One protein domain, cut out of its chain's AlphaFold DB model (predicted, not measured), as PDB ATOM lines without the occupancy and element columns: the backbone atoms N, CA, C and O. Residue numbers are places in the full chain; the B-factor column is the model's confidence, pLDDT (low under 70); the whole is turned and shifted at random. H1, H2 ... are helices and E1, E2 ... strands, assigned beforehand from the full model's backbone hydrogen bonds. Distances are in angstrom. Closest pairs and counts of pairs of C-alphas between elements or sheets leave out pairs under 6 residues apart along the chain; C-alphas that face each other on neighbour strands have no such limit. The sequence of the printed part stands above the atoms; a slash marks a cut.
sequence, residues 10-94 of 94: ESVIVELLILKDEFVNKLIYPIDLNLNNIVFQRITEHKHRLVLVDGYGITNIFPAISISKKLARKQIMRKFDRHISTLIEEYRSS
ATOM      1  N   GLU A  10     -19.818 -54.047 -57.794       81.50
ATOM      2  CA  GLU A  10     -20.784 -53.709 -56.752       81.50
ATOM      3  C   GLU A  10     -20.425 -54.337 -55.401       81.50
ATOM      4  O   GLU A  10     -20.510 -53.671 -54.371       81.50
ATOM      5  N   SER A  11     -19.975 -55.596 -55.392       78.75
ATOM      6  CA  SER A  11     -19.570 -56.277 -54.156       78.75
ATOM      7  C   SER A  11     -18.325 -55.644 -53.534       78.75
ATOM      8  O   SER A  11     -18.266 -55.469 -52.319       78.75
ATOM      9  N   VAL A  12     -17.370 -55.207 -54.360       79.75
ATOM     10  CA  VAL A  12     -16.154 -54.522 -53.899       79.75
ATOM     11  C   VAL A  12     -16.497 -53.156 -53.311       79.75
ATOM     12  O   VAL A  12     -15.989 -52.792 -52.253       79.75
ATOM     13  N   ILE A  13     -17.400 -52.413 -53.957       84.81
ATOM     14  CA  ILE A  13     -17.866 -51.114 -53.461       84.81
ATOM     15  C   ILE A  13     -18.556 -51.269 -52.102       84.81
ATOM     16  O   ILE A  13     -18.296 -50.472 -51.203       84.81
ATOM     17  N   VAL A  14     -19.402 -52.290 -51.925       86.19
ATOM     18  CA  VAL A  14     -20.066 -52.552 -50.637       86.19
ATOM     19  C   VAL A  14     -19.040 -52.812 -49.532       86.19
ATOM     20  O   VAL A  14     -19.110 -52.174 -48.483       86.19
ATOM     21  N   GLU A  15     -18.049 -53.671 -49.776       83.44
ATOM     22  CA  GLU A  15     -16.977 -53.951 -48.808       83.44
ATOM     23  C   GLU A  15     -16.153 -52.691 -48.477       83.44
ATOM     24  O   GLU A  15     -15.843 -52.426 -47.314       83.44
ATOM     25  N   LEU A  16     -15.857 -51.851 -49.476       85.25
ATOM     26  CA  LEU A  16     -15.165 -50.572 -49.276       85.25
ATOM     27  C   LEU A  16     -15.980 -49.574 -48.447       85.25
ATOM     28  O   LEU A  16     -15.404 -48.814 -47.667       85.25
ATOM     29  N   LEU A  17     -17.305 -49.559 -48.597       89.00
ATOM     30  CA  LEU A  17     -18.190 -48.715 -47.792       89.00
ATOM     31  C   LEU A  17     -18.252 -49.190 -46.337       89.00
ATOM     32  O   LEU A  17     -18.159 -48.360 -45.435       89.00
ATOM     33  N   ILE A  18     -18.320 -50.503 -46.103       88.56
ATOM     34  CA  ILE A  18     -18.245 -51.084 -44.751       88.56
ATOM     35  C   ILE A  18     -16.910 -50.708 -44.093       88.56
ATOM     36  O   ILE A  18     -16.864 -50.240 -42.954       88.56
ATOM     37  N   LEU A  19     -15.812 -50.844 -44.836       85.56
ATOM     38  CA  LEU A  19     -14.478 -50.482 -44.372       85.56
ATOM     39  C   LEU A  19     -14.341 -48.977 -44.078       85.56
ATOM     40  O   LEU A  19     -13.721 -48.594 -43.082       85.56
ATOM     41  N   LYS A  20     -14.942 -48.120 -44.913       87.62
ATOM     42  CA  LYS A  20     -15.009 -46.669 -44.688       87.62
ATOM     43  C   LYS A  20     -15.659 -46.357 -43.345       87.62
ATOM     44  O   LYS A  20     -15.106 -45.567 -42.577       87.62
ATOM     45  N   ASP A  21     -16.801 -46.974 -43.058       89.44
ATOM     46  CA  ASP A  21     -17.541 -46.744 -41.816       89.44
ATOM     47  C   ASP A  21     -16.727 -47.173 -40.592       89.44
ATOM     48  O   ASP A  21     -16.627 -46.423 -39.617       89.44
ATOM     49  N   GLU A  22     -16.046 -48.318 -40.664       87.44
ATOM     50  CA  GLU A  22     -15.121 -48.769 -39.622       87.44
ATOM     51  C   GLU A  22     -14.001 -47.749 -39.357       87.44
ATOM     52  O   GLU A  22     -13.738 -47.396 -38.203       87.44
ATOM     53  N   PHE A  23     -13.380 -47.206 -40.409       85.69
ATOM     54  CA  PHE A  23     -12.315 -46.205 -40.284       85.69
ATOM     55  C   PHE A  23     -12.828 -44.888 -39.688       85.69
ATOM     56  O   PHE A  23     -12.184 -44.306 -38.813       85.69
ATOM     57  N   VAL A  24     -14.008 -44.428 -40.111       86.06
ATOM     58  CA  VAL A  24     -14.654 -43.212 -39.591       86.06
ATOM     59  C   VAL A  24     -15.022 -43.365 -38.112       86.06
ATOM     60  O   VAL A  24     -14.808 -42.434 -37.324       86.06
ATOM     61  N   ASN A  25     -15.555 -44.525 -37.724       85.69
ATOM     62  CA  ASN A  25     -15.998 -44.801 -36.360       85.69
ATOM     63  C   ASN A  25     -14.821 -44.961 -35.399       85.69
ATOM     64  O   ASN A  25     -14.817 -44.359 -34.323       85.69
ATOM     65  N   LYS A  26     -13.795 -45.710 -35.813       83.56
ATOM     66  CA  LYS A  26     -12.585 -45.958 -35.017       83.56
ATOM     67  C   LYS A  26     -11.540 -44.846 -35.134       83.56
ATOM     68  O   LYS A  26     -10.520 -44.909 -34.457       83.56
ATOM     69  N   LEU A  27     -11.797 -43.824 -35.957       78.94
ATOM     70  CA  LEU A  27     -10.858 -42.739 -36.269       78.94
ATOM     71  C   LEU A  27      -9.499 -43.263 -36.761       78.94
ATOM     72  O   LEU A  27      -8.451 -42.686 -36.469       78.94
ATOM     73  N   ILE A  28      -9.523 -44.352 -37.529       79.69
ATOM     74  CA  ILE A  28      -8.332 -44.901 -38.172       79.69
ATOM     75  C   ILE A  28      -8.064 -44.041 -39.398       79.69
ATOM     76  O   ILE A  28      -8.884 -43.964 -40.313       79.69
ATOM     77  N   TYR A  29      -6.926 -43.354 -39.405       76.25
ATOM     78  CA  TYR A  29      -6.558 -42.517 -40.532       76.25
ATOM     79  C   TYR A  29      -5.761 -43.351 -41.539       76.25
ATOM     80  O   TYR A  29      -4.687 -43.853 -41.195       76.25
ATOM     81  N   PRO A  30      -6.237 -43.485 -42.786       72.31
ATOM     82  CA  PRO A  30      -5.433 -44.096 -43.821       72.31
ATOM     83  C   PRO A  30      -4.383 -43.069 -44.253       72.31
ATOM     84  O   PRO A  30      -4.714 -42.009 -44.791       72.31
ATOM     85  N   ILE A  31      -3.116 -43.352 -43.966       71.88
ATOM     86  CA  ILE A  31      -1.964 -42.555 -44.401       71.88
ATOM     87  C   ILE A  31      -1.893 -42.622 -45.926       71.88
ATOM     88  O   ILE A  31      -1.898 -41.575 -46.579       71.88
ATOM     89  N   ASP A  32      -1.999 -43.832 -46.473       69.56
ATOM     90  CA  ASP A  32      -1.958 -44.099 -47.902       69.56
ATOM     91  C   ASP A  32      -3.088 -45.056 -48.319       69.56
ATOM     92  O   ASP A  32      -3.048 -46.252 -48.045       69.56
ATOM     93  N   LEU A  33      -4.122 -44.496 -48.957       69.50
ATOM     94  CA  LEU A  33      -5.272 -45.234 -49.496       69.50
ATOM     95  C   LEU A  33      -5.230 -45.201 -51.028       69.50
ATOM     96  O   LEU A  33      -6.121 -44.650 -51.679       69.50
ATOM     97  N   ASN A  34      -4.151 -45.722 -51.599       67.31
ATOM     98  CA  ASN A  34      -4.027 -45.903 -53.040       67.31
ATOM     99  C   ASN A  34      -4.644 -47.258 -53.468       67.31
ATOM    100  O   ASN A  34      -4.869 -48.136 -52.634       67.31
ATOM    101  N   LEU A  35      -4.950 -47.423 -54.760       61.34
ATOM    102  CA  LEU A  35      -5.530 -48.662 -55.314       61.34
ATOM    103  C   LEU A  35      -4.613 -49.881 -55.159       61.34
ATOM    104  O   LEU A  35      -5.100 -50.999 -55.037       61.34
ATOM    105  N   ASN A  36      -3.302 -49.669 -55.064       66.25
ATOM    106  CA  ASN A  36      -2.325 -50.740 -54.866       66.25
ATOM    107  C   ASN A  36      -2.328 -51.287 -53.426       66.25
ATOM    108  O   ASN A  36      -1.930 -52.429 -53.206       66.25
ATOM    109  N   ASN A  37      -2.810 -50.504 -52.456       70.38
ATOM    110  CA  ASN A  37      -2.879 -50.866 -51.039       70.38
ATOM    111  C   ASN A  37      -4.198 -51.568 -50.676       70.38
ATOM    112  O   ASN A  37      -4.405 -51.946 -49.522       70.38
ATOM    113  N   ILE A  38      -5.106 -51.752 -51.640       70.94
ATOM    114  CA  ILE A  38      -6.339 -52.519 -51.460       70.94
ATOM    115  C   ILE A  38      -6.288 -53.735 -52.375       70.94
ATOM    116  O   ILE A  38      -6.553 -53.666 -53.570       70.94
ATOM    117  N   VAL A  39      -5.958 -54.880 -51.790       71.44
ATOM    118  CA  VAL A  39      -5.817 -56.138 -52.513       71.44
ATOM    119  C   VAL A  39      -7.070 -56.970 -52.334       71.44
ATOM    120  O   VAL A  39      -7.491 -57.284 -51.220       71.44
ATOM    121  N   PHE A  40      -7.650 -57.392 -53.448       72.75
ATOM    122  CA  PHE A  40      -8.719 -58.369 -53.423       72.75
ATOM    123  C   PHE A  40      -8.129 -59.778 -53.416       72.75
ATOM    124  O   PHE A  40      -7.469 -60.197 -54.366       72.75
ATOM    125  N   GLN A  41      -8.356 -60.526 -52.338       73.25
ATOM    126  CA  GLN A  41      -7.822 -61.873 -52.197       73.25
ATOM    127  C   GLN A  41      -8.934 -62.915 -52.237       73.25
ATOM    128  O   GLN A  41      -9.821 -62.955 -51.381       73.25
ATOM    129  N   ARG A  42      -8.833 -63.835 -53.197       70.19
ATOM    130  CA  ARG A  42      -9.631 -65.062 -53.223       70.19
ATOM    131  C   ARG A  42      -9.156 -66.010 -52.118       70.19
ATOM    132  O   ARG A  42      -7.980 -66.355 -52.071       70.19
ATOM    133  N   ILE A  43     -10.064 -66.415 -51.229       76.19
ATOM    134  CA  ILE A  43      -9.802 -67.424 -50.188       76.19
ATOM    135  C   ILE A  43     -10.256 -68.801 -50.681       76.19
ATOM    136  O   ILE A  43      -9.535 -69.781 -50.530       76.19
ATOM    137  N   THR A  44     -11.447 -68.874 -51.278       77.94
ATOM    138  CA  THR A  44     -12.007 -70.083 -51.903       77.94
ATOM    139  C   THR A  44     -12.728 -69.712 -53.200       77.94
ATOM    140  O   THR A  44     -12.731 -68.558 -53.614       77.94
ATOM    141  N   GLU A  45     -13.356 -70.671 -53.877       66.12
ATOM    142  CA  GLU A  45     -14.175 -70.400 -55.064       66.12
ATOM    143  C   GLU A  45     -15.372 -69.478 -54.811       66.12
ATOM    144  O   GLU A  45     -15.726 -68.687 -55.679       66.12
ATOM    145  N   HIS A  46     -15.925 -69.507 -53.601       72.00
ATOM    146  CA  HIS A  46     -17.095 -68.707 -53.232       72.00
ATOM    147  C   HIS A  46     -16.793 -67.661 -52.160       72.00
ATOM    148  O   HIS A  46     -17.693 -66.954 -51.713       72.00
ATOM    149  N   LYS A  47     -15.535 -67.565 -51.718       69.19
ATOM    150  CA  LYS A  47     -15.134 -66.667 -50.641       69.19
ATOM    151  C   LYS A  47     -13.974 -65.800 -51.071       69.19
ATOM    152  O   LYS A  47     -12.908 -66.285 -51.454       69.19
ATOM    153  N   HIS A  48     -14.167 -64.512 -50.881       71.06
ATOM    154  CA  HIS A  48     -13.159 -63.506 -51.121       71.06
ATOM    155  C   HIS A  48     -13.033 -62.617 -49.888       71.06
ATOM    156  O   HIS A  48     -13.924 -62.593 -49.040       71.06
ATOM    157  N   ARG A  49     -11.908 -61.920 -49.769       74.19
ATOM    158  CA  ARG A  49     -11.716 -60.872 -48.773       74.19
ATOM    159  C   ARG A  49     -11.045 -59.669 -49.404       74.19
ATOM    160  O   ARG A  49     -10.181 -59.813 -50.266       74.19
ATOM    161  N   LEU A  50     -11.404 -58.504 -48.896       75.31
ATOM    162  CA  LEU A  50     -10.647 -57.288 -49.111       75.31
ATOM    163  C   LEU A  50      -9.499 -57.251 -48.095       75.31
ATOM    164  O   LEU A  50      -9.718 -57.427 -46.896       75.31
ATOM    165  N   VAL A  51      -8.271 -57.068 -48.568       73.94
ATOM    166  CA  VAL A  51      -7.076 -56.955 -47.734       73.94
ATOM    167  C   VAL A  51      -6.499 -55.565 -47.923       73.94
ATOM    168  O   VAL A  51      -6.091 -55.201 -49.019       73.94
ATOM    169  N   LEU A  52      -6.439 -54.799 -46.840       73.12
ATOM    170  CA  LEU A  52      -5.647 -53.578 -46.806       73.12
ATOM    171  C   LEU A  52      -4.186 -53.944 -46.553       73.12
ATOM    172  O   LEU A  52      -3.862 -54.512 -45.506       73.12
ATOM    173  N   VAL A  53      -3.322 -53.628 -47.508       68.38
ATOM    174  CA  VAL A  53      -1.885 -53.875 -47.433       68.38
ATOM    175  C   VAL A  53      -1.207 -52.524 -47.277       68.38
ATOM    176  O   VAL A  53      -1.228 -51.713 -48.192       68.38
ATOM    177  N   ASP A  54      -0.615 -52.312 -46.103       64.25
ATOM    178  CA  ASP A  54       0.129 -51.101 -45.745       64.25
ATOM    179  C   ASP A  54      -0.722 -49.813 -45.602       64.25
ATOM    180  O   ASP A  54      -1.908 -49.750 -45.924       64.25
ATOM    181  N   GLY A  55      -0.117 -48.766 -45.036       61.44
ATOM    182  CA  GLY A  55      -0.619 -47.399 -45.149       61.44
ATOM    183  C   GLY A  55      -1.722 -46.981 -44.173       61.44
ATOM    184  O   GLY A  55      -2.342 -45.940 -44.391       61.44
ATOM    185  N   TYR A  56      -1.973 -47.705 -43.080       64.88
ATOM    186  CA  TYR A  56      -2.882 -47.259 -42.012       64.88
ATOM    187  C   TYR A  56      -2.182 -47.241 -40.652       64.88
ATOM    188  O   TYR A  56      -1.398 -48.122 -40.316       64.88
ATOM    189  N   GLY A  57      -2.460 -46.213 -39.850       57.09
ATOM    190  CA  GLY A  57      -1.812 -46.048 -38.556       57.09
ATOM    191  C   GLY A  57      -2.657 -45.249 -37.580       57.09
ATOM    192  O   GLY A  57      -3.416 -44.353 -37.961       57.09
ATOM    193  N   ILE A  58      -2.499 -45.569 -36.294       53.72
ATOM    194  CA  ILE A  58      -2.955 -44.709 -35.202       53.72
ATOM    195  C   ILE A  58      -2.082 -43.459 -35.281       53.72
ATOM    196  O   ILE A  58      -0.860 -43.518 -35.160       53.72
ATOM    197  N   THR A  59      -2.706 -42.332 -35.598       51.25
ATOM    198  CA  THR A  59      -2.038 -41.073 -35.916       51.25
ATOM    199  C   THR A  59      -1.392 -40.463 -34.673       51.25
ATOM    200  O   THR A  59      -1.890 -39.499 -34.108       51.25
ATOM    201  N   ASN A  60      -0.206 -40.947 -34.309       46.69
ATOM    202  CA  ASN A  60       0.724 -40.205 -33.452       46.69
ATOM    203  C   ASN A  60       1.354 -38.997 -34.186       46.69
ATOM    204  O   ASN A  60       2.172 -38.291 -33.610       46.69
ATOM    205  N   ILE A  61       0.992 -38.748 -35.455       49.59
ATOM    206  CA  ILE A  61       1.714 -37.831 -36.359       49.59
ATOM    207  C   ILE A  61       0.925 -36.548 -36.702       49.59
ATOM    208  O   ILE A  61       1.507 -35.601 -37.217       49.59
ATOM    209  N   PHE A  62      -0.368 -36.428 -36.366       53.53
ATOM    210  CA  PHE A  62      -1.130 -35.200 -36.666       53.53
ATOM    211  C   PHE A  62      -1.748 -34.544 -35.422       53.53
ATOM    212  O   PHE A  62      -2.924 -34.778 -35.124       53.53
ATOM    213  N   PRO A  63      -1.020 -33.622 -34.761       53.53
ATOM    214  CA  PRO A  63      -1.568 -32.765 -33.708       53.53
ATOM    215  C   PRO A  63      -2.823 -31.997 -34.158       53.53
ATOM    216  O   PRO A  63      -3.714 -31.728 -33.368       53.53
ATOM    217  N   ALA A  64      -2.950 -31.678 -35.449       53.53
ATOM    218  CA  ALA A  64      -4.119 -30.971 -35.982       53.53
ATOM    219  C   ALA A  64      -5.381 -31.852 -36.105       53.53
ATOM    220  O   ALA A  64      -6.502 -31.346 -36.051       53.53
ATOM    221  N   ILE A  65      -5.218 -33.169 -36.277       52.81
ATOM    222  CA  ILE A  65      -6.335 -34.120 -36.410       52.81
ATOM    223  C   ILE A  65      -6.788 -34.603 -35.025       52.81
ATOM    224  O   ILE A  65      -7.988 -34.793 -34.815       52.81
ATOM    225  N   SER A  66      -5.865 -34.699 -34.060       54.69
ATOM    226  CA  SER A  66      -6.200 -34.976 -32.656       54.69
ATOM    227  C   SER A  66      -7.052 -33.869 -32.018       54.69
ATOM    228  O   SER A  66      -7.866 -34.157 -31.144       54.69
ATOM    229  N   ILE A  67      -6.952 -32.627 -32.509       61.09
ATOM    230  CA  ILE A  67      -7.743 -31.482 -32.028       61.09
ATOM    231  C   ILE A  67      -9.209 -31.538 -32.503       61.09
ATOM    232  O   ILE A  67     -10.095 -31.016 -31.826       61.09
ATOM    233  N   SER A  68      -9.523 -32.188 -33.635       77.25
ATOM    234  CA  SER A  68     -10.900 -32.229 -34.152       77.25
ATOM    235  C   SER A  68     -11.279 -33.564 -34.791       77.25
ATOM    236  O   SER A  68     -11.077 -33.803 -35.983       77.25
ATOM    237  N   LYS A  69     -11.992 -34.393 -34.014       79.19
ATOM    238  CA  LYS A  69     -12.625 -35.642 -34.486       79.19
ATOM    239  C   LYS A  69     -13.502 -35.421 -35.724       79.19
ATOM    240  O   LYS A  69     -13.553 -36.265 -36.612       79.19
ATOM    241  N   LYS A  70     -14.185 -34.273 -35.817       83.06
ATOM    242  CA  LYS A  70     -15.020 -33.917 -36.977       83.06
ATOM    243  C   LYS A  70     -14.176 -33.737 -38.240       83.06
ATOM    244  O   LYS A  70     -14.572 -34.203 -39.308       83.06
ATOM    245  N   LEU A  71     -13.017 -33.091 -38.119       81.31
ATOM    246  CA  LEU A  71     -12.088 -32.919 -39.233       81.31
ATOM    247  C   LEU A  71     -11.476 -34.259 -39.653       81.31
ATOM    248  O   LEU A  71     -11.417 -34.536 -40.849       81.31
ATOM    249  N   ALA A  72     -11.104 -35.102 -38.685       79.25
ATOM    250  CA  ALA A  72     -10.605 -36.455 -38.927       79.25
ATOM    251  C   ALA A  72     -11.591 -37.274 -39.773       79.25
ATOM    252  O   ALA A  72     -11.251 -37.720 -40.868       79.25
ATOM    253  N   ARG A  73     -12.848 -37.368 -39.321       85.56
ATOM    254  CA  ARG A  73     -13.922 -38.074 -40.040       85.56
ATOM    255  C   ARG A  73     -14.110 -37.535 -41.451       85.56
ATOM    256  O   ARG A  73     -14.135 -38.307 -42.402       85.56
ATOM    257  N   LYS A  74     -14.161 -36.208 -41.606       86.44
ATOM    258  CA  LYS A  74     -14.313 -35.563 -42.918       86.44
ATOM    259  C   LYS A  74     -13.167 -35.913 -43.871       86.44
ATOM    260  O   LYS A  74     -13.399 -36.084 -45.063       86.44
ATOM    261  N   GLN A  75     -11.934 -35.993 -43.373       83.69
ATOM    262  CA  GLN A  75     -10.786 -36.370 -44.195       83.69
ATOM    263  C   GLN A  75     -10.813 -37.847 -44.588       83.69
ATOM    264  O   GLN A  75     -10.567 -38.145 -45.754       83.69
ATOM    265  N   ILE A  76     -11.146 -38.739 -43.650       84.88
ATOM    266  CA  ILE A  76     -11.304 -40.176 -43.912       84.88
ATOM    267  C   ILE A  76     -12.361 -40.379 -45.002       84.88
ATOM    268  O   ILE A  76     -12.048 -40.956 -46.040       84.88
ATOM    269  N   MET A  77     -13.557 -39.799 -44.831       87.94
ATOM    270  CA  MET A  77     -14.629 -39.853 -45.833       87.94
ATOM    271  C   MET A  77     -14.135 -39.400 -47.209       87.94
ATOM    272  O   MET A  77     -14.212 -40.151 -48.170       87.94
ATOM    273  N   ARG A  78     -13.501 -38.222 -47.291       87.88
ATOM    274  CA  ARG A  78     -12.964 -37.684 -48.553       87.88
ATOM    275  C   ARG A  78     -11.896 -38.559 -49.208       87.88
ATOM    276  O   ARG A  78     -11.700 -38.432 -50.415       87.88
ATOM    277  N   LYS A  79     -11.114 -39.326 -48.442       83.81
ATOM    278  CA  LYS A  79     -10.117 -40.250 -49.006       83.81
ATOM    279  C   LYS A  79     -10.809 -41.471 -49.608       83.81
ATOM    280  O   LYS A  79     -10.542 -41.787 -50.760       83.81
ATOM    281  N   PHE A  80     -11.734 -42.081 -48.872       87.50
ATOM    282  CA  PHE A  80     -12.506 -43.220 -49.372       87.50
ATOM    283  C   PHE A  80     -13.392 -42.852 -50.565       87.50
ATOM    284  O   PHE A  80     -13.401 -43.584 -51.545       87.50
ATOM    285  N   ASP A  81     -14.092 -41.716 -50.520       88.81
ATOM    286  CA  ASP A  81     -14.971 -41.299 -51.617       88.81
ATOM    287  C   ASP A  81     -14.163 -41.096 -52.914       88.81
ATOM    288  O   ASP A  81     -14.563 -41.587 -53.964       88.81
ATOM    289  N   ARG A  82     -12.977 -40.467 -52.831       87.06
ATOM    290  CA  ARG A  82     -12.055 -40.347 -53.976       87.06
ATOM    291  C   ARG A  82     -11.612 -41.707 -54.503       87.06
ATOM    292  O   ARG A  82     -11.658 -41.928 -55.703       87.06
ATOM    293  N   HIS A  83     -11.215 -42.602 -53.607       84.62
ATOM    294  CA  HIS A  83     -10.757 -43.936 -53.975       84.62
ATOM    295  C   HIS A  83     -11.848 -44.750 -54.690       84.62
ATOM    296  O   HIS A  83     -11.598 -45.334 -55.739       84.62
ATOM    297  N   ILE A  84     -13.074 -44.746 -54.155       86.75
ATOM    298  CA  ILE A  84     -14.225 -45.431 -54.759       86.75
ATOM    299  C   ILE A  84     -14.539 -44.840 -56.139       86.75
ATOM    300  O   ILE A  84     -14.794 -45.596 -57.074       86.75
ATOM    301  N   SER A  85     -14.494 -43.510 -56.292       88.00
ATOM    302  CA  SER A  85     -14.680 -42.866 -57.597       88.00
ATOM    303  C   SER A  85     -13.639 -43.318 -58.621       88.00
ATOM    304  O   SER A  85     -14.028 -43.727 -59.711       88.00
ATOM    305  N   THR A  86     -12.349 -43.328 -58.264       85.19
ATOM    306  CA  THR A  86     -11.279 -43.792 -59.165       85.19
ATOM    307  C   THR A  86     -11.463 -45.261 -59.554       85.19
ATOM    308  O   THR A  86     -11.376 -45.591 -60.731       85.19
ATOM    309  N   LEU A  87     -11.812 -46.135 -58.602       82.50
ATOM    310  CA  LEU A  87     -12.075 -47.551 -58.884       82.50
ATOM    311  C   LEU A  87     -13.216 -47.743 -59.901       82.50
ATOM    312  O   LEU A  87     -13.117 -48.569 -60.807       82.50
ATOM    313  N   ILE A  88     -14.307 -46.982 -59.758       84.25
ATOM    314  CA  ILE A  88     -15.444 -47.029 -60.690       84.25
ATOM    315  C   ILE A  88     -15.022 -46.576 -62.094       84.25
ATOM    316  O   ILE A  88     -15.470 -47.155 -63.083       84.25
ATOM    317  N   GLU A  89     -14.191 -45.538 -62.193       85.50
ATOM    318  CA  GLU A  89     -13.697 -45.008 -63.469       85.50
ATOM    319  C   GLU A  89     -12.769 -45.992 -64.192       85.50
ATOM    320  O   GLU A  89     -12.943 -46.224 -65.391       85.50
ATOM    321  N   GLU A  90     -11.835 -46.618 -63.475       80.50
ATOM    322  CA  GLU A  90     -10.923 -47.623 -64.037       80.50
ATOM    323  C   GLU A  90     -11.674 -48.867 -64.522       80.50
ATOM    324  O   GLU A  90     -11.434 -49.342 -65.634       80.50
ATOM    325  N   TYR A  91     -12.644 -49.351 -63.740       77.69
ATOM    326  CA  TYR A  91     -13.455 -50.506 -64.127       77.69
ATOM    327  C   TYR A  91     -14.320 -50.232 -65.363       77.69
ATOM    328  O   TYR A  91     -14.521 -51.120 -66.180       77.69
ATOM    329  N   ARG A  92     -14.838 -49.007 -65.529       75.00
ATOM    330  CA  ARG A  92     -15.612 -48.623 -66.728       75.00
ATOM    331  C   ARG A  92     -14.756 -48.492 -67.987       75.00
ATOM    332  O   ARG A  92     -15.309 -48.499 -69.082       75.00
ATOM    333  N   SER A  93     -13.453 -48.298 -67.811       73.75
ATOM    334  CA  SER A  93     -12.488 -48.086 -68.892       73.75
ATOM    335  C   SER A  93     -11.754 -49.373 -69.297       73.75
ATOM    336  O   SER A  93     -10.959 -49.332 -70.235       73.75
ATOM    337  N   SER A  94     -12.005 -50.479 -68.586       58.59
ATOM    338  CA  SER A  94     -11.445 -51.823 -68.808       58.59
ATOM    339  C   SER A  94     -12.444 -52.725 -69.529       58.59
ATOM    340  O   SER A  94     -11.988 -53.566 -70.335       58.59
TER     341      SER A  94
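This is residues 10 to 94 of the 94 residues of an uncharacterized protein of Endozoicomonas sp. (ex Bugula neritina AB1) (UniProt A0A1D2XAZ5). Two long helices, H1 and H3, lie side by side and run opposite ways; a small strand hairpin, E1 and E2, lies near H1, and short H2 sits at the corner where H3 begins. The 85 printed residues, class mostly helix, hold three named helices and two strands, in order H1, E1, E2, H2, H3; the sheet, E1 - E2, is antiparallel. It is only just compact, close to loose (radius of gyration of the C-alphas 13.9 A), and spans 45 by 27 by 19 A.

Start with H1, residues 10 to 26: it touches H3, residues 69 to 92, at a shallow tilt of 13 degrees, closest at C-alphas Val 24 and Arg 73, 5.2 A. In the hairpin E1, residues 38 to 42, and E2, residues 48 to 52, find N 39 and O 51 within hydrogen-bond range, 2.8 A. The closest C-alphas of H1 and E2, Glu 15 and Leu 50, are 7.2 A apart. H2, residues 63 to 66, only just touches H3, only at the corner, with 3 pairs of C-alphas within 8 A, closest Ile 65 and Ala 72, 5.5 A. In H1 and H3 every O i to N i+4 pair is within range; H2 is too short for one.

Find C-alpha 10 at (-20.784, -53.709, -56.752); H1 runs 24.5 A from there. H3 runs 34.9 A to C-alpha 92 at (-15.612, -48.623, -66.728).

The printed part has no cut. The link H1 to E1 is long, 11 residues. Low-confidence residues include 53 to 67.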